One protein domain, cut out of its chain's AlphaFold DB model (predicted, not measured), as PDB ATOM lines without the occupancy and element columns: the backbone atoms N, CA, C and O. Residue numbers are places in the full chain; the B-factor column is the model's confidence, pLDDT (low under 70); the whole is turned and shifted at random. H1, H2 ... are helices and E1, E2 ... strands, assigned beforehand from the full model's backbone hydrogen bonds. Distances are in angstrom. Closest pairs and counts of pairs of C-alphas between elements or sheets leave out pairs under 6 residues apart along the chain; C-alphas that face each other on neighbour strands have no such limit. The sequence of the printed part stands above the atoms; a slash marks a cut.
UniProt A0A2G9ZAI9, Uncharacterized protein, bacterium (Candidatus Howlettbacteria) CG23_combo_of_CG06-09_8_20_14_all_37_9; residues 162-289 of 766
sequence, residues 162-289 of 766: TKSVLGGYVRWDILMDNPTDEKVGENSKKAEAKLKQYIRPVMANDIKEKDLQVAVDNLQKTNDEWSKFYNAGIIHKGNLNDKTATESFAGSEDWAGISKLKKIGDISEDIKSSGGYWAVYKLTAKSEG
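What this domain is: This is residues 162 to 289 of the 766 residues of an uncharacterized protein of bacterium (Candidatus Howlettbacteria) CG23_combo_of_CG06-09_8_20_14_all_37_9 (UniProt A0A2G9ZAI9). A narrow, twisted sheet of three long antiparallel strands runs along the length of this domain, with H1 and H2 packed over one face. Short H3 is over the opposite face, H4 sits beside the strands, and the long loop of residues 259 to 276 leads back to E3. The printed part has 128 residues with three named strands and four named helices, in the order E1 H1 H2 E2 H3 H4 E3, and the sheet's order is E2 E1 E3. The class is mixed, helices and strands. The whole is compact, with a radius of gyration of the C-alphas of 14.5 A, yet elongated, spanning 46 by 28 by 18 A.

How they stand to each other: E1, residues 162 to 171, is the inner strand, antiparallel to E3, residues 277 to 288, at 169 degrees; N 164 and O 285 are within hydrogen-bond range at 2.9 A. E1 is also antiparallel to E2, residues 232 to 240, at 164 degrees, with N 167 and O 235 at 2.8 A. E1 bends by 57 degrees at residue 168, and E3 by 65 degrees at residue 285. H1, residues 181 to 199, lies over E1 and E3 at a height over the sheet of 5.5 A, slantwise to the strands; its closest C-alphas to E1 are Ala 191 and Val 170, 5.5 A apart. H2, residues 209 to 220, is on the same face, over E2 and along the strands, at 7 degrees to E2 on the local plane. H1 touches H2 with residues 194 to 199 alone, at a steep tilt of 49 degrees, opposite ways; the closest C-alphas, of Tyr 198 and Ala 215, are 5.7 A apart. H3, residues 244 to 248, lies over E2 on the opposite face. H4, residues 252 to 258, is on the sheet but over none of its strands; the closest C-alphas of H4 and E3, those of Ile 258 and Tyr 281, are 6.9 A apart. H3 and H4 only just touch, with 3 pairs of C-alphas within 8 A, and only at the corner. E2, H3, H4 and E3 form a split strand-helix-strand unit, two strands running the same way with E1 between them, and its crossover is right-handed. In H1, H2, H3 and H4 every O i to N i+4 pair is within hydrogen-bond range.

Where its parts are: E1 begins at C-alpha 162 (27.335, -2.727, -5.408) and is 26.7 A long. H1 is 25.7 A, H2 16.2 A and E2 22.1 A long. E3, 29.2 A, ends at C-alpha 288 (25.147, 1.696, -0.598).

The domain as a whole: The C-alphas of Asn 223 and Gly 289, 47.1 A apart, are the two farthest apart. The printed part has no cut. The links H2 to E2 and H4 to E3 are long. Mean pLDDT of the printed part is 84.7; residues 173 to 180, 229 to 230, 246 to 248 and 250 to 251 are under 70.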
ATOM      1  N   THR A 162      26.291  -2.182  -4.534       90.94
ATOM      2  CA  THR A 162      27.335  -2.727  -5.408       90.94
ATOM      3  C   THR A 162      28.738  -2.274  -5.030       90.94
ATOM      4  O   THR A 162      28.950  -1.252  -4.371       90.94
ATOM      5  N   LYS A 163      29.724  -3.054  -5.470       92.25
ATOM      6  CA  LYS A 163      31.153  -2.764  -5.355       92.25
ATOM      7  C   LYS A 163      31.823  -2.880  -6.715       92.25
ATOM      8  O   LYS A 163      31.520  -3.797  -7.469       92.25
ATOM      9  N   SER A 164      32.778  -2.009  -6.995       91.62
ATOM     10  CA  SER A 164      33.707  -2.180  -8.111       91.62
ATOM     11  C   SER A 164      35.111  -2.347  -7.557       91.62
ATOM     12  O   SER A 164      35.482  -1.641  -6.617       91.62
ATOM     13  N   VAL A 165      35.880  -3.281  -8.106       92.12
ATOM     14  CA  VAL A 165      37.245  -3.575  -7.666       92.12
ATOM     15  C   VAL A 165      38.227  -3.575  -8.825       92.12
ATOM     16  O   VAL A 165      37.916  -4.042  -9.917       92.12
ATOM     17  N   LEU A 166      39.434  -3.101  -8.534       93.06
ATOM     18  CA  LEU A 166      40.638  -3.332  -9.322       93.06
ATOM     19  C   LEU A 166      41.536  -4.250  -8.494       93.06
ATOM     20  O   LEU A 166      41.780  -3.962  -7.323       93.06
ATOM     21  N   GLY A 167      42.016  -5.345  -9.061       92.25
ATOM     22  CA  GLY A 167      42.908  -6.276  -8.386       92.25
ATOM     23  C   GLY A 167      43.976  -6.822  -9.314       92.25
ATOM     24  O   GLY A 167      43.835  -6.764 -10.530       92.25
ATOM     25  N   GLY A 168      45.047  -7.345  -8.730       91.62
ATOM     26  CA  GLY A 168      46.081  -8.084  -9.450       91.62
ATOM     27  C   GLY A 168      46.160  -9.510  -8.924       91.62
ATOM     28  O   GLY A 168      45.887  -9.750  -7.743       91.62
ATOM     29  N   TYR A 169      46.523 -10.452  -9.791       92.00
ATOM     30  CA  TYR A 169      46.590 -11.875  -9.458       92.00
ATOM     31  C   TYR A 169      47.912 -12.521  -9.895       92.00
ATOM     32  O   TYR A 169      48.588 -12.031 -10.798       92.00
ATOM     33  N   VAL A 170      48.263 -13.652  -9.271       90.50
ATOM     34  CA  VAL A 170      49.352 -14.559  -9.679       90.50
ATOM     35  C   VAL A 170      48.865 -16.008  -9.568       90.50
ATOM     36  O   VAL A 170      48.287 -16.393  -8.547       90.50
ATOM     37  N   ARG A 171      49.063 -16.821 -10.606       85.94
ATOM     38  CA  ARG A 171      48.470 -18.169 -10.726       85.94
ATOM     39  C   ARG A 171      49.372 -19.264 -10.158       85.94
ATOM     40  O   ARG A 171      50.590 -19.108 -10.120       85.94
ATOM     41  N   TRP A 172      48.775 -20.362  -9.685       83.75
ATOM     42  CA  TRP A 172      49.498 -21.469  -9.035       83.75
ATOM     43  C   TRP A 172      49.223 -22.872  -9.603       83.75
ATOM     44  O   TRP A 172      49.945 -23.816  -9.290       83.75
ATOM     45  N   ASP A 173      48.197 -23.024 -10.426       68.69
ATOM     46  CA  ASP A 173      47.701 -24.295 -10.975       68.69
ATOM     47  C   ASP A 173      48.299 -24.674 -12.347       68.69
ATOM     48  O   ASP A 173      48.399 -25.853 -12.670       68.69
ATOM     49  N   ILE A 174      48.744 -23.701 -13.146       64.75
ATOM     50  CA  ILE A 174      49.185 -23.888 -14.550       64.75
ATOM     51  C   ILE A 174      50.672 -24.145 -14.765       64.75
ATOM     52  O   ILE A 174      51.183 -24.084 -15.883       64.75
ATOM     53  N   LEU A 175      51.391 -24.398 -13.687       60.50
ATOM     54  CA  LEU A 175      52.842 -24.300 -13.693       60.50
ATOM     55  C   LEU A 175      53.529 -25.632 -14.019       60.50
ATOM     56  O   LEU A 175      54.738 -25.649 -14.233       60.50
ATOM     57  N   MET A 176      52.782 -26.743 -14.071       52.66
ATOM     58  CA  MET A 176      53.314 -28.082 -14.349       52.66
ATOM     59  C   MET A 176      52.307 -28.971 -15.090       52.66
ATOM     60  O   MET A 176      51.113 -28.934 -14.803       52.66
ATOM     61  N   ASP A 177      52.814 -29.845 -15.962       51.72
ATOM     62  CA  ASP A 177      52.093 -31.032 -16.429       51.72
ATOM     63  C   ASP A 177      51.896 -32.009 -15.247       51.72
ATOM     64  O   ASP A 177      52.872 -32.450 -14.638       51.72
ATOM     65  N   ASN A 178      50.643 -32.351 -14.920       49.34
ATOM     66  CA  ASN A 178      50.249 -33.301 -13.860       49.34
ATOM     67  C   ASN A 178      50.936 -33.089 -12.482       49.34
ATOM     68  O   ASN A 178      51.706 -33.946 -12.031       49.34
ATOM     69  N   PRO A 179      50.664 -31.978 -11.770       55.66
ATOM     70  CA  PRO A 179      51.211 -31.757 -10.436       55.66
ATOM     71  C   PRO A 179      50.602 -32.722  -9.403       55.66
ATOM     72  O   PRO A 179      49.402 -32.979  -9.396       55.66
ATOM     73  N   THR A 180      51.432 -33.215  -8.482       68.12
ATOM     74  CA  THR A 180      50.968 -33.843  -7.235       68.12
ATOM     75  C   THR A 180      50.411 -32.781  -6.283       68.12
ATOM     76  O   THR A 180      50.825 -31.623  -6.356       68.12
ATOM     77  N   ASP A 181      49.544 -33.159  -5.337       71.62
ATOM     78  CA  ASP A 181      48.985 -32.233  -4.328       71.62
ATOM     79  C   ASP A 181      50.073 -31.437  -3.577       71.62
ATOM     80  O   ASP A 181      49.911 -30.255  -3.272       71.62
ATOM     81  N   GLU A 182      51.224 -32.069  -3.334       75.25
ATOM     82  CA  GLU A 182      52.408 -31.446  -2.739       75.25
ATOM     83  C   GLU A 182      52.970 -30.313  -3.617       75.25
ATOM     84  O   GLU A 182      53.143 -29.191  -3.138       75.25
ATOM     85  N   LYS A 183      53.140 -30.553  -4.927       72.44
ATOM     86  CA  LYS A 183      53.570 -29.540  -5.907       72.44
ATOM     87  C   LYS A 183      52.539 -28.431  -6.100       72.44
ATOM     88  O   LYS A 183      52.921 -27.272  -6.257       72.44
ATOM     89  N   VAL A 184      51.243 -28.743  -6.033       74.75
ATOM     90  CA  VAL A 184      50.178 -27.723  -5.985       74.75
ATOM     91  C   VAL A 184      50.352 -26.835  -4.745       74.75
ATOM     92  O   VAL A 184      50.257 -25.609  -4.835       74.75
ATOM     93  N   GLY A 185      50.673 -27.427  -3.592       81.12
ATOM     94  CA  GLY A 185      51.003 -26.708  -2.361       81.12
ATOM     95  C   GLY A 185      52.236 -25.801  -2.487       81.12
ATOM     96  O   GLY A 185      52.190 -24.646  -2.058       81.12
ATOM     97  N   GLU A 186      53.320 -26.288  -3.092       85.06
ATOM     98  CA  GLU A 186      54.544 -25.510  -3.340       85.06
ATOM     99  C   GLU A 186      54.313 -24.345  -4.308       85.06
ATOM    100  O   GLU A 186      54.652 -23.201  -3.994       85.06
ATOM    101  N   ASN A 187      53.683 -24.608  -5.454       82.69
ATOM    102  CA  ASN A 187      53.359 -23.589  -6.449       82.69
ATOM    103  C   ASN A 187      52.432 -22.517  -5.868       82.69
ATOM    104  O   ASN A 187      52.635 -21.327  -6.107       82.69
ATOM    105  N   SER A 188      51.472 -22.915  -5.028       89.38
ATOM    106  CA  SER A 188      50.599 -21.981  -4.319       89.38
ATOM    107  C   SER A 188      51.387 -21.047  -3.394       89.38
ATOM    108  O   SER A 188      51.145 -19.843  -3.430       89.38
ATOM    109  N   LYS A 189      52.384 -21.542  -2.648       92.44
ATOM    110  CA  LYS A 189      53.267 -20.693  -1.820       92.44
ATOM    111  C   LYS A 189      54.156 -19.768  -2.660       92.44
ATOM    112  O   LYS A 189      54.334 -18.603  -2.311       92.44
ATOM    113  N   LYS A 190      54.709 -20.258  -3.777       90.75
ATOM    114  CA  LYS A 190      55.513 -19.439  -4.702       90.75
ATOM    115  C   LYS A 190      54.684 -18.302  -5.323       90.75
ATOM    116  O   LYS A 190      55.151 -17.167  -5.379       90.75
ATOM    117  N   ALA A 191      53.461 -18.585  -5.773       90.81
ATOM    118  CA  ALA A 191      52.548 -17.586  -6.327       90.81
ATOM    119  C   ALA A 191      52.152 -16.526  -5.286       90.81
ATOM    120  O   ALA A 191      52.203 -15.336  -5.586       90.81
ATOM    121  N   GLU A 192      51.864 -16.937  -4.047       95.69
ATOM    122  CA  GLU A 192      51.626 -16.028  -2.917       95.69
ATOM    123  C   GLU A 192      52.824 -15.092  -2.675       95.69
ATOM    124  O   GLU A 192      52.662 -13.877  -2.551       95.69
ATOM    125  N   ALA A 193      54.044 -15.641  -2.656       94.94
ATOM    126  CA  ALA A 193      55.268 -14.863  -2.476       94.94
ATOM    127  C   ALA A 193      55.483 -13.848  -3.611       94.94
ATOM    128  O   ALA A 193      55.863 -12.707  -3.355       94.94
ATOM    129  N   LYS A 194      55.186 -14.228  -4.859       93.75
ATOM    130  CA  LYS A 194      55.283 -13.347  -6.033       93.75
ATOM    131  C   LYS A 194      54.207 -12.259  -6.040       93.75
ATOM    132  O   LYS A 194      54.536 -11.106  -6.315       93.75
ATOM    133  N   LEU A 195      52.969 -12.574  -5.645       95.19
ATOM    134  CA  LEU A 195      51.921 -11.573  -5.412       95.19
ATOM    135  C   LEU A 195      52.395 -10.547  -4.371       95.19
ATOM    136  O   LEU A 195      52.346  -9.346  -4.623       95.19
ATOM    137  N   LYS A 196      52.935 -11.017  -3.238       96.38
ATOM    138  CA  LYS A 196      53.469 -10.169  -2.158       96.38
ATOM    139  C   LYS A 196      54.702  -9.352  -2.555       96.38
ATOM    140  O   LYS A 196      54.894  -8.272  -2.006       96.38
ATOM    141  N   GLN A 197      55.520  -9.842  -3.488       94.50
ATOM    142  CA  GLN A 197      56.739  -9.171  -3.947       94.50
ATOM    143  C   GLN A 197      56.480  -8.105  -5.022       94.50
ATOM    144  O   GLN A 197      57.107  -7.052  -4.975       94.50
ATOM    145  N   TYR A 198      55.601  -8.374  -5.994       93.81
ATOM    146  CA  TYR A 198      55.416  -7.510  -7.170       93.81
ATOM    147  C   TYR A 198      54.106  -6.720  -7.124       93.81
ATOM    148  O   TYR A 198      54.110  -5.510  -7.327       93.81
ATOM    149  N   ILE A 199      52.990  -7.387  -6.822       94.25
ATOM    150  CA  ILE A 199      51.640  -6.824  -6.966       94.25
ATOM    151  C   ILE A 199      51.195  -6.087  -5.697       94.25
ATOM    152  O   ILE A 199      50.805  -4.922  -5.745       94.25
ATOM    153  N   ARG A 200      51.283  -6.732  -4.529       94.44
ATOM    154  CA  ARG A 200      50.833  -6.156  -3.252       94.44
ATOM    155  C   ARG A 200      51.508  -4.817  -2.895       94.44
ATOM    156  O   ARG A 200      50.798  -3.966  -2.371       94.44
ATOM    157  N   PRO A 201      52.806  -4.565  -3.181       92.88
ATOM    158  CA  PRO A 201      53.444  -3.293  -2.833       92.88
ATOM    159  C   PRO A 201      52.946  -2.085  -3.635       92.88
ATOM    160  O   PRO A 201      53.027  -0.970  -3.126       92.88
ATOM    161  N   VAL A 202      52.428  -2.279  -4.857       91.62
ATOM    162  CA  VAL A 202      51.845  -1.173  -5.642       91.62
ATOM    163  C   VAL A 202      50.385  -0.901  -5.287       91.62
ATOM    164  O   VAL A 202      49.887   0.184  -5.576       91.62
ATOM    165  N   MET A 203      49.700  -1.843  -4.627       90.50
ATOM    166  CA  MET A 203      48.312  -1.688  -4.177       90.50
ATOM    167  C   MET A 203      48.221  -0.646  -3.053       90.50
ATOM    168  O   MET A 203      48.252  -0.971  -1.869       90.50
ATOM    169  N   ALA A 204      48.097   0.619  -3.449       81.44
ATOM    170  CA  ALA A 204      47.943   1.785  -2.584       81.44
ATOM    171  C   ALA A 204      46.582   2.480  -2.797       81.44
ATOM    172  O   ALA A 204      45.888   2.263  -3.797       81.44
ATOM    173  N   ASN A 205      46.202   3.370  -1.873       70.25
ATOM    174  CA  ASN A 205      44.916   4.085  -1.911       70.25
ATOM    175  C   ASN A 205      44.675   4.852  -3.227       70.25
ATOM    176  O   ASN A 205      43.528   4.996  -3.648       70.25
ATOM    177  N   ASP A 206      45.729   5.264  -3.929       78.50
ATOM    178  CA  ASP A 206      45.714   6.028  -5.180       78.50
ATOM    179  C   ASP A 206      46.188   5.249  -6.426       78.50
ATOM    180  O   ASP A 206      46.121   5.815  -7.516       78.50
ATOM    181  N   ILE A 207      46.564   3.959  -6.304       84.06
ATOM    182  CA  ILE A 207      46.971   3.118  -7.455       84.06
ATOM    183  C   ILE A 207      45.958   3.217  -8.606       84.06
ATOM    184  O   ILE A 207      44.744   3.069  -8.384       84.06
ATOM    185  N   LYS A 208      46.473   3.453  -9.818       85.62
ATOM    186  CA  LYS A 208      45.745   3.363 -11.086       85.62
ATOM    187  C   LYS A 208      46.061   2.032 -11.758       85.62
ATOM    188  O   LYS A 208      47.117   1.445 -11.549       85.62
ATOM    189  N   GLU A 209      45.176   1.601 -12.642       86.88
ATOM    190  CA  GLU A 209      45.341   0.386 -13.446       86.88
ATOM    191  C   GLU A 209      46.700   0.317 -14.165       86.88
ATOM    192  O   GLU A 209      47.386  -0.693 -14.086       86.88
ATOM    193  N   LYS A 210      47.173   1.435 -14.733       88.19
ATOM    194  CA  LYS A 210      48.507   1.529 -15.349       88.19
ATOM    195  C   LYS A 210      49.660   1.199 -14.388       88.19
ATOM    196  O   LYS A 210      50.646   0.602 -14.810       88.19
ATOM    197  N   ASP A 211      49.565   1.594 -13.121       89.56
ATOM    198  CA  ASP A 211      50.619   1.338 -12.132       89.56
ATOM    199  C   ASP A 211      50.630  -0.151 -11.736       89.56
ATOM    200  O   ASP A 211      51.691  -0.745 -11.538       89.56
ATOM    201  N   LEU A 212      49.443  -0.770 -11.708       90.31
ATOM    202  CA  LEU A 212      49.271  -2.211 -11.539       90.31
ATOM    203  C   LEU A 212      49.803  -2.992 -12.749       90.31
ATOM    204  O   LEU A 212      50.490  -3.993 -12.561       90.31
ATOM    205  N   GLN A 213      49.564  -2.502 -13.969       91.06
ATOM    206  CA  GLN A 213      50.080  -3.112 -15.196       91.06
ATOM    207  C   GLN A 213      51.606  -3.112 -15.201       91.06
ATOM    208  O   GLN A 213      52.218  -4.140 -15.444       91.06
ATOM    209  N   VAL A 214      52.247  -2.003 -14.815       91.44
ATOM    210  CA  VAL A 214      53.714  -1.956 -14.687       91.44
ATOM    211  C   VAL A 214      54.233  -2.989 -13.675       91.44
ATOM    212  O   VAL A 214      55.301  -3.564 -13.886       91.44
ATOM    213  N   ALA A 215      53.500  -3.270 -12.594       91.88
ATOM    214  CA  ALA A 215      53.870  -4.318 -11.640       91.88
ATOM    215  C   ALA A 215      53.706  -5.739 -12.210       91.88
ATOM    216  O   ALA A 215      54.589  -6.577 -12.001       91.88
ATOM    217  N   VAL A 216      52.629  -5.987 -12.960       88.88
ATOM    218  CA  VAL A 216      52.399  -7.224 -13.722       88.88
ATOM    219  C   VAL A 216      53.505  -7.423 -14.764       88.88
ATOM    220  O   VAL A 216      54.201  -8.435 -14.716       88.88
ATOM    221  N   ASP A 217      53.767  -6.431 -15.616       88.44
ATOM    222  CA  ASP A 217      54.826  -6.455 -16.631       88.44
ATOM    223  C   ASP A 217      56.207  -6.741 -16.016       88.44
ATOM    224  O   ASP A 217      57.048  -7.400 -16.621       88.44
ATOM    225  N   ASN A 218      56.487  -6.206 -14.823       90.31
ATOM    226  CA  ASN A 218      57.759  -6.418 -14.130       90.31
ATOM    227  C   ASN A 218      57.884  -7.830 -13.541       90.31
ATOM    228  O   ASN A 218      59.001  -8.346 -13.459       90.31
ATOM    229  N   LEU A 219      56.770  -8.466 -13.168       89.38
ATOM    230  CA  LEU A 219      56.732  -9.891 -12.839       89.38
ATOM    231  C   LEU A 219      56.890 -10.747 -14.105       89.38
ATOM    232  O   LEU A 219      57.679 -11.682 -14.099       89.38
ATOM    233  N   GLN A 220      56.238 -10.391 -15.212       84.75
ATOM    234  CA  GLN A 220      56.377 -11.088 -16.498       84.75
ATOM    235  C   GLN A 220      57.800 -10.958 -17.107       84.75
ATOM    236  O   GLN A 220      58.212 -11.768 -17.931       84.75
ATOM    237  N   LYS A 221      58.609  -9.982 -16.672       87.06
ATOM    238  CA  LYS A 221      60.024  -9.815 -17.079       87.06
ATOM    239  C   LYS A 221      61.032 -10.623 -16.247       87.06
ATOM    240  O   LYS A 221      62.237 -10.455 -16.441       87.06
ATOM    241  N   THR A 222      60.605 -11.464 -15.303       82.81
ATOM    242  CA  THR A 222      61.536 -12.369 -14.608       82.81
ATOM    243  C   THR A 222      62.104 -13.407 -15.580       82.81
ATOM    244  O   THR A 222      61.461 -13.774 -16.551       82.81
ATOM    245  N   ASN A 223      63.300 -13.943 -15.321       76.12
ATOM    246  CA  ASN A 223      63.830 -15.093 -16.077       76.12
ATOM    247  C   ASN A 223      63.412 -16.426 -15.431       76.12
ATOM    248  O   ASN A 223      64.218 -17.346 -15.299       76.12
ATOM    249  N   ASP A 224      62.168 -16.510 -14.963       81.94
ATOM    250  CA  ASP A 224      61.629 -17.704 -14.316       81.94
ATOM    251  C   ASP A 224      60.298 -18.142 -14.930       81.94
ATOM    252  O   ASP A 224      59.795 -17.593 -15.910       81.94
ATOM    253  N   GLU A 225      59.746 -19.200 -14.359       72.88
ATOM    254  CA  GLU A 225      58.515 -19.842 -14.791       72.88
ATOM    255  C   GLU A 225      57.309 -18.871 -14.833       72.88
ATOM    256  O   GLU A 225      56.397 -19.103 -15.628       72.88
ATOM    257  N   TRP A 226      57.289 -17.776 -14.048       77.12
ATOM    258  CA  TRP A 226      56.173 -16.808 -13.988       77.12
ATOM    259  C   TRP A 226      56.277 -15.684 -15.033       77.12
ATOM    260  O   TRP A 226      55.356 -14.884 -15.154       77.12
ATOM    261  N   SER A 227      57.350 -15.665 -15.827       72.19
ATOM    262  CA  SER A 227      57.576 -14.719 -16.933       72.19
ATOM    263  C   SER A 227      56.490 -14.714 -18.014       72.19
ATOM    264  O   SER A 227      56.293 -13.752 -18.751       72.19
ATOM    265  N   LYS A 228      55.774 -15.829 -18.143       72.00
ATOM    266  CA  LYS A 228      54.726 -15.991 -19.144       72.00
ATOM    267  C   LYS A 228      53.558 -15.076 -18.795       72.00
ATOM    268  O   LYS A 228      53.052 -15.159 -17.678       72.00
ATOM    269  N   PHE A 229      53.102 -14.281 -19.768       66.69
ATOM    270  CA  PHE A 229      52.041 -13.277 -19.600       66.69
ATOM    271  C   PHE A 229      50.852 -13.785 -18.773       66.69
ATOM    272  O   PHE A 229      50.385 -13.141 -17.847       66.69
ATOM    273  N   TYR A 230      50.450 -15.026 -19.015       65.25
ATOM    274  CA  TYR A 230      49.303 -15.649 -18.383       65.25
ATOM    275  C   TYR A 230      49.426 -16.016 -16.894       65.25
ATOM    276  O   TYR A 230      48.429 -16.401 -16.277       65.25
ATOM    277  N   ASN A 231      50.628 -15.969 -16.316       77.75
ATOM    278  CA  ASN A 231      50.861 -16.351 -14.922       77.75
ATOM    279  C   ASN A 231      50.533 -15.227 -13.930       77.75
ATOM    280  O   ASN A 231      50.418 -15.504 -12.733       77.75
ATOM    281  N   ALA A 232      50.360 -13.991 -14.397       84.38
ATOM    282  CA  ALA A 232      49.953 -12.849 -13.588       84.38
ATOM    283  C   ALA A 232      49.289 -11.775 -14.455       84.38
ATOM    284  O   ALA A 232      49.752 -11.525 -15.562       84.38
ATOM    285  N   GLY A 233      48.265 -11.106 -13.927       86.19
ATOM    286  CA  GLY A 233      47.497 -10.105 -14.670       86.19
ATOM    287  C   GLY A 233      46.601  -9.248 -13.779       86.19
ATOM    288  O   GLY A 233      46.669  -9.319 -12.544       86.19
ATOM    289  N   ILE A 234      45.751  -8.444 -14.416       86.69
ATOM    290  CA  ILE A 234      44.783  -7.547 -13.771       86.69
ATOM    291  C   ILE A 234      43.382  -8.179 -13.765       86.69
ATOM    292  O   ILE A 234      43.035  -8.994 -14.614       86.69
ATOM    293  N   ILE A 235      42.569  -7.818 -12.771       84.75
ATOM    294  CA  ILE A 235      41.128  -8.078 -12.703       84.75
ATOM    295  C   ILE A 235      40.429  -6.745 -12.422       84.75
ATOM    296  O   ILE A 235      40.640  -6.155 -11.361       84.75
ATOM    297  N   HIS A 236      39.555  -6.296 -13.322       82.94
ATOM    298  CA  HIS A 236      38.738  -5.099 -13.128       82.94
ATOM    299  C   HIS A 236      37.251  -5.473 -13.195       82.94
ATOM    300  O   HIS A 236      36.695  -5.687 -14.262       82.94
ATOM    301  N   LYS A 237      36.585  -5.572 -12.038       83.88
ATOM    302  CA  LYS A 237      35.184  -6.024 -11.954       83.88
ATOM    303  C   LYS A 237      34.292  -4.956 -11.341       83.88
ATOM    304  O   LYS A 237      34.489  -4.568 -10.190       83.88
ATOM    305  N   GLY A 238      33.295  -4.502 -12.096       82.94
ATOM    306  CA  GLY A 238      32.294  -3.532 -11.649       82.94
ATOM    307  C   GLY A 238      31.000  -4.164 -11.131       82.94
ATOM    308  O   GLY A 238      30.677  -5.301 -11.452       82.94
ATOM    309  N   ASN A 239      30.215  -3.386 -10.378       80.38
ATOM    310  CA  ASN A 239      28.824  -3.701 -10.007       80.38
ATOM    311  C   ASN A 239      28.595  -5.051  -9.269       80.38
ATOM    312  O   ASN A 239      27.542  -5.680  -9.393       80.38
ATOM    313  N   LEU A 240      29.566  -5.479  -8.463       85.12
ATOM    314  CA  LEU A 240      29.551  -6.726  -7.695       85.12
ATOM    315  C   LEU A 240      28.644  -6.660  -6.457       85.12
ATOM    316  O   LEU A 240      28.731  -5.719  -5.666       85.12
ATOM    317  N   ASN A 241      27.847  -7.705  -6.248       86.56
ATOM    318  CA  ASN A 241      27.033  -7.973  -5.059       86.56
ATOM    319  C   ASN A 241      26.976  -9.496  -4.792       86.56
ATOM    320  O   ASN A 241      27.537 -10.270  -5.564       86.56
ATOM    321  N   ASP A 242      26.278  -9.949  -3.743       83.06
ATOM    322  CA  ASP A 242      26.200 -11.380  -3.380       83.06
ATOM    323  C   ASP A 242      25.714 -12.299  -4.525       83.06
ATOM    324  O   ASP A 242      26.124 -13.456  -4.607       83.06
ATOM    325  N   LYS A 243      24.865 -11.791  -5.428       78.31
ATOM    326  CA  LYS A 243      24.321 -12.520  -6.584       78.31
ATOM    327  C   LYS A 243      25.316 -12.502  -7.753       78.31
ATOM    328  O   LYS A 243      25.747 -13.563  -8.205       78.31
ATOM    329  N   THR A 244      25.757 -11.315  -8.181       74.00
ATOM    330  CA  THR A 244      26.650 -11.127  -9.348       74.00
ATOM    331  C   THR A 244      28.101 -11.548  -9.092       74.00
ATOM    332  O   THR A 244      28.836 -11.857 -10.031       74.00
ATOM    333  N   ALA A 245      28.543 -11.638  -7.836       76.12
ATOM    334  CA  ALA A 245      29.894 -12.092  -7.519       76.12
ATOM    335  C   ALA A 245      30.105 -13.584  -7.828       76.12
ATOM    336  O   ALA A 245      31.179 -13.954  -8.298       76.12
ATOM    337  N   THR A 246      29.077 -14.429  -7.666       68.19
ATOM    338  CA  THR A 246      29.137 -15.853  -8.071       68.19
ATOM    339  C   THR A 246      29.285 -16.035  -9.587       68.19
ATOM    340  O   THR A 246      29.841 -17.024 -10.058       68.19
ATOM    341  N   GLU A 247      28.834 -15.042 -10.352       64.06
ATOM    342  CA  GLU A 247      28.930 -14.974 -11.811       64.06
ATOM    343  C   GLU A 247      30.298 -14.427 -12.251       64.06
ATOM    344  O   GLU A 247      30.790 -14.783 -13.321       64.06
ATOM    345  N   SER A 248      30.941 -13.623 -11.398       66.44
ATOM    346  CA  SER A 248      32.200 -12.921 -11.679       66.44
ATOM    347  C   SER A 248      33.454 -13.690 -11.248       66.44
ATOM    348  O   SER A 248      34.470 -13.631 -11.939       66.44
ATOM    349  N   PHE A 249      33.398 -14.420 -10.130       73.44
ATOM    350  CA  PHE A 249      34.537 -15.144  -9.552       73.44
ATOM    351  C   PHE A 249      34.350 -16.658  -9.635       73.44
ATOM    352  O   PHE A 249      33.247 -17.164  -9.844       73.44
ATOM    353  N   ALA A 250      35.457 -17.401  -9.651       63.59
ATOM    354  CA  ALA A 250      35.425 -18.867  -9.717       63.59
ATOM    355  C   ALA A 250      35.335 -19.464  -8.308       63.59
ATOM    356  O   ALA A 250      34.657 -20.469  -8.108       63.59
ATOM    357  N   GLY A 251      35.974 -18.790  -7.346       67.38
ATOM    358  CA  GLY A 251      35.864 -19.077  -5.933       67.38
ATOM    359  C   GLY A 251      34.885 -18.167  -5.203       67.38
ATOM    360  O   GLY A 251      34.673 -17.008  -5.560       67.38
ATOM    361  N   SER A 252      34.302 -18.701  -4.131       83.44
ATOM    362  CA  SER A 252      33.535 -17.899  -3.167       83.44
ATOM    363  C   SER A 252      34.449 -17.061  -2.260       83.44
ATOM    364  O   SER A 252      34.011 -16.077  -1.662       83.44
ATOM    365  N   GLU A 253      35.731 -17.429  -2.193       90.69
ATOM    366  CA  GLU A 253      36.768 -16.801  -1.381       90.69
ATOM    367  C   GLU A 253      37.040 -15.351  -1.815       90.69
ATOM    368  O   GLU A 253      37.190 -14.472  -0.964       90.69
ATOM    369  N   ASP A 254      37.024 -15.086  -3.125       89.88
ATOM    370  CA  ASP A 254      37.238 -13.755  -3.706       89.88
ATOM    371  C   ASP A 254      36.165 -12.773  -3.225       89.88
ATOM    372  O   ASP A 254      36.466 -11.711  -2.669       89.88
ATOM    373  N   TRP A 255      34.893 -13.172  -3.317       92.56
ATOM    374  CA  TRP A 255      33.793 -12.378  -2.776       92.56
ATOM    375  C   TRP A 255      33.833 -12.282  -1.248       92.56
ATOM    376  O   TRP A 255      33.568 -11.214  -0.696       92.56
ATOM    377  N   ALA A 256      34.225 -13.342  -0.537       93.94
ATOM    378  CA  ALA A 256      34.393 -13.301   0.917       93.94
ATOM    379  C   ALA A 256      35.485 -12.306   1.368       93.94
ATOM    380  O   ALA A 256      35.410 -11.783   2.483       93.94
ATOM    381  N   GLY A 257      36.474 -11.996   0.525       94.38
ATOM    382  CA  GLY A 257      37.411 -10.890   0.744       94.38
ATOM    383  C   GLY A 257      36.843  -9.528   0.330       94.38
ATOM    384  O   GLY A 257      36.836  -8.593   1.133       94.38
ATOM    385  N   ILE A 258      36.308  -9.411  -0.888       94.50
ATOM    386  CA  ILE A 258      35.786  -8.149  -1.451       94.50
ATOM    387  C   ILE A 258      34.598  -7.603  -0.637       94.50
ATOM    388  O   ILE A 258      34.485  -6.394  -0.400       94.50
ATOM    389  N   SER A 259      33.717  -8.471  -0.141       93.69
ATOM    390  CA  SER A 259      32.575  -8.115   0.717       93.69
ATOM    391  C   SER A 259      32.998  -7.439   2.031       93.69
ATOM    392  O   SER A 259      32.270  -6.566   2.514       93.69
ATOM    393  N   LYS A 260      34.209  -7.704   2.547       95.31
ATOM    394  CA  LYS A 260      34.751  -7.063   3.762       95.31
ATOM    395  C   LYS A 260      35.217  -5.616   3.555       95.31
ATOM    396  O   LYS A 260      35.258  -4.875   4.534       95.31
ATOM    397  N   LEU A 261      35.537  -5.199   2.324       94.56
ATOM    398  CA  LEU A 261      36.027  -3.845   2.001       94.56
ATOM    399  C   LEU A 261      34.925  -2.795   2.237       94.56
ATOM    400  O   LEU A 261      33.818  -2.936   1.707       94.56
ATOM    401  N   LYS A 262      35.170  -1.749   3.034       93.56
ATOM    402  CA  LYS A 262      34.120  -0.816   3.497       93.56
ATOM    403  C   LYS A 262      34.191   0.564   2.857       93.56
ATOM    404  O   LYS A 262      33.128   1.162   2.671       93.56
ATOM    405  N   LYS A 263      35.384   1.062   2.540       93.69
ATOM    406  CA  LYS A 263      35.652   2.396   1.984       93.69
ATOM    407  C   LYS A 263      36.362   2.283   0.639       93.69
ATOM    408  O   LYS A 263      37.160   1.373   0.435       93.69
ATOM    409  N   ILE A 264      36.098   3.220  -0.268       92.56
ATOM    410  CA  ILE A 264      36.870   3.334  -1.513       92.56
ATOM    411  C   ILE A 264      38.343   3.555  -1.144       92.56
ATOM    412  O   ILE A 264      38.646   4.387  -0.288       92.56
ATOM    413  N   GLY A 265      39.233   2.777  -1.756       92.62
ATOM    414  CA  GLY A 265      40.645   2.680  -1.393       92.62
ATOM    415  C   GLY A 265      40.998   1.477  -0.511       92.62
ATOM    416  O   GLY A 265      42.152   1.068  -0.550       92.62
ATOM    417  N   ASP A 266      40.048   0.866   0.215       95.44
ATOM    418  CA  ASP A 266      40.319  -0.332   1.029       95.44
ATOM    419  C   ASP A 266      40.857  -1.478   0.153       95.44
ATOM    420  O   ASP A 266      40.320  -1.757  -0.923       95.44
ATOM    421  N   ILE A 267      41.881  -2.173   0.655       95.44
ATOM    422  CA  ILE A 267      42.566  -3.288  -0.013       95.44
ATOM    423  C   ILE A 267      42.312  -4.584   0.762       95.44
ATOM    424  O   ILE A 267      42.256  -4.581   1.994       95.44
ATOM    425  N   SER A 268      42.162  -5.702   0.055       95.75
ATOM    426  CA  SER A 268      41.939  -7.014   0.655       95.75
ATOM    427  C   SER A 268      43.201  -7.612   1.291       95.75
ATOM    428  O   SER A 268      44.353  -7.239   1.030       95.75
ATOM    429  N   GLU A 269      42.981  -8.634   2.112       96.12
ATOM    430  CA  GLU A 269      44.002  -9.653   2.363       96.12
ATOM    431  C   GLU A 269      44.370 -10.352   1.040       96.12
ATOM    432  O   GLU A 269      43.657 -10.221   0.041       96.12
ATOM    433  N   ASP A 270      45.494 -11.065   1.013       96.50
ATOM    434  CA  ASP A 270      45.817 -11.930  -0.123       96.50
ATOM    435  C   ASP A 270      44.848 -13.121  -0.111       96.50
ATOM    436  O   ASP A 270      44.739 -13.829   0.891       96.50
ATOM    437  N   ILE A 271      44.113 -13.318  -1.202       95.69
ATOM    438  CA  ILE A 271      43.061 -14.332  -1.314       95.69
ATOM    439  C   ILE A 271      43.577 -15.485  -2.159       95.69
ATOM    440  O   ILE A 271      43.917 -15.287  -3.322       95.69
ATOM    441  N   LYS A 272      43.579 -16.701  -1.606       94.12
ATOM    442  CA  LYS A 272      43.737 -17.923  -2.395       94.12
ATOM    443  C   LYS A 272      42.384 -18.292  -2.998       94.12
ATOM    444  O   LYS A 272      41.544 -18.868  -2.309       94.12
ATOM    445  N   SER A 273      42.185 -17.967  -4.270       86.56
ATOM    446  CA  SER A 273      40.980 -18.354  -4.996       86.56
ATOM    447  C   SER A 273      41.006 -19.848  -5.309       86.56
ATOM    448  O   SER A 273      42.029 -20.395  -5.737       86.56
ATOM    449  N   SER A 274      39.855 -20.507  -5.178       79.75
ATOM    450  CA  SER A 274      39.642 -21.843  -5.749       79.75
ATOM    451  C   SER A 274      39.624 -21.836  -7.290       79.75
ATOM    452  O   SER A 274      39.701 -22.896  -7.904       79.75
ATOM    453  N   GLY A 275      39.649 -20.652  -7.919       71.81
ATOM    454  CA  GLY A 275      39.943 -20.441  -9.339       71.81
ATOM    455  C   GLY A 275      41.418 -20.544  -9.742       71.81
ATOM    456  O   GLY A 275      41.748 -20.106 -10.838       71.81
ATOM    457  N   GLY A 276      42.307 -21.059  -8.880       79.31
ATOM    458  CA  GLY A 276      43.680 -21.402  -9.276       79.31
ATOM    459  C   GLY A 276      44.729 -20.293  -9.149       79.31
ATOM    460  O   GLY A 276      45.860 -20.434  -9.623       79.31
ATOM    461  N   TYR A 277      44.381 -19.185  -8.496       86.50
ATOM    462  CA  TYR A 277      45.261 -18.031  -8.311       86.50
ATOM    463  C   TYR A 277      45.290 -17.522  -6.869       86.50
ATOM    464  O   TYR A 277      44.466 -17.887  -6.030       86.50
ATOM    465  N   TRP A 278      46.284 -16.687  -6.586       93.81
ATOM    466  CA  TRP A 278      46.267 -15.738  -5.483       93.81
ATOM    467  C   TRP A 278      45.954 -14.350  -6.032       93.81
ATOM    468  O   TRP A 278      46.533 -13.965  -7.044       93.81
ATOM    469  N   ALA A 279      45.072 -13.598  -5.379       94.25
ATOM    470  CA  ALA A 279      44.711 -12.241  -5.786       94.25
ATOM    471  C   ALA A 279      44.676 -11.264  -4.608       94.25
ATOM    472  O   ALA A 279      44.473 -11.646  -3.455       94.25
ATOM    473  N   VAL A 280      44.843  -9.982  -4.920       96.06
ATOM    474  CA  VAL A 280      44.589  -8.864  -4.007       96.06
ATOM    475  C   VAL A 280      43.728  -7.830  -4.726       96.06
ATOM    476  O   VAL A 280      44.002  -7.485  -5.875       96.06
ATOM    477  N   TYR A 281      42.688  -7.335  -4.057       94.94
ATOM    478  CA  TYR A 281      41.686  -6.429  -4.625       94.94
ATOM    479  C   TYR A 281      41.634  -5.108  -3.861       94.94
ATOM    480  O   TYR A 281      41.687  -5.095  -2.634       94.94
ATOM    481  N   LYS A 282      41.457  -4.001  -4.579       94.88
ATOM    482  CA  LYS A 282      41.183  -2.657  -4.064       94.88
ATOM    483  C   LYS A 282      39.765  -2.249  -4.444       94.88
ATOM    484  O   LYS A 282      39.379  -2.370  -5.605       94.88
ATOM    485  N   LEU A 283      39.008  -1.706  -3.494       94.19
ATOM    486  CA  LEU A 283      37.673  -1.155  -3.734       94.19
ATOM    487  C   LEU A 283      37.784   0.189  -4.477       94.19
ATOM    488  O   LEU A 283      38.211   1.184  -3.892       94.19
ATOM    489  N   THR A 284      37.414   0.230  -5.759       92.31
ATOM    490  CA  THR A 284      37.482   1.432  -6.617       92.31
ATOM    491  C   THR A 284      36.188   2.237  -6.614       92.31
ATOM    492  O   THR A 284      36.234   3.464  -6.666       92.31
ATOM    493  N   ALA A 285      35.037   1.576  -6.482       90.25
ATOM    494  CA  ALA A 285      33.750   2.230  -6.271       90.25
ATOM    495  C   ALA A 285      32.870   1.416  -5.318       90.25
ATOM    496  O   ALA A 285      33.011   0.200  -5.193       90.25
ATOM    497  N   LYS A 286      31.939   2.096  -4.651       92.44
ATOM    498  CA  LYS A 286      30.945   1.483  -3.770       92.44
ATOM    499  C   LYS A 286      29.643   2.264  -3.865       92.44
ATOM    500  O   LYS A 286      29.663   3.488  -3.758       92.44
ATOM    501  N   SER A 287      28.537   1.549  -4.003       90.75
ATOM    502  CA  SER A 287      27.183   2.068  -3.849       90.75
ATOM    503  C   SER A 287      26.526   1.387  -2.649       90.75
ATOM    504  O   SER A 287      26.618   0.170  -2.493       90.75
ATOM    505  N   GLU A 288      25.876   2.170  -1.790       88.62
ATOM    506  CA  GLU A 288      25.147   1.696  -0.598       88.62
ATOM    507  C   GLU A 288      23.629   1.663  -0.845       88.62
ATOM    508  O   GLU A 288      22.825   1.949   0.043       88.62
ATOM    509  N   GLY A 289      23.232   1.353  -2.082       90.56
ATOM    510  CA  GLY A 289      21.833   1.198  -2.464       90.56
ATOM    511  C   GLY A 289      21.111   0.095  -1.677       90.56
ATOM    512  O   GLY A 289      21.726  -0.785  -1.084       90.56
TER     513      GLY A 289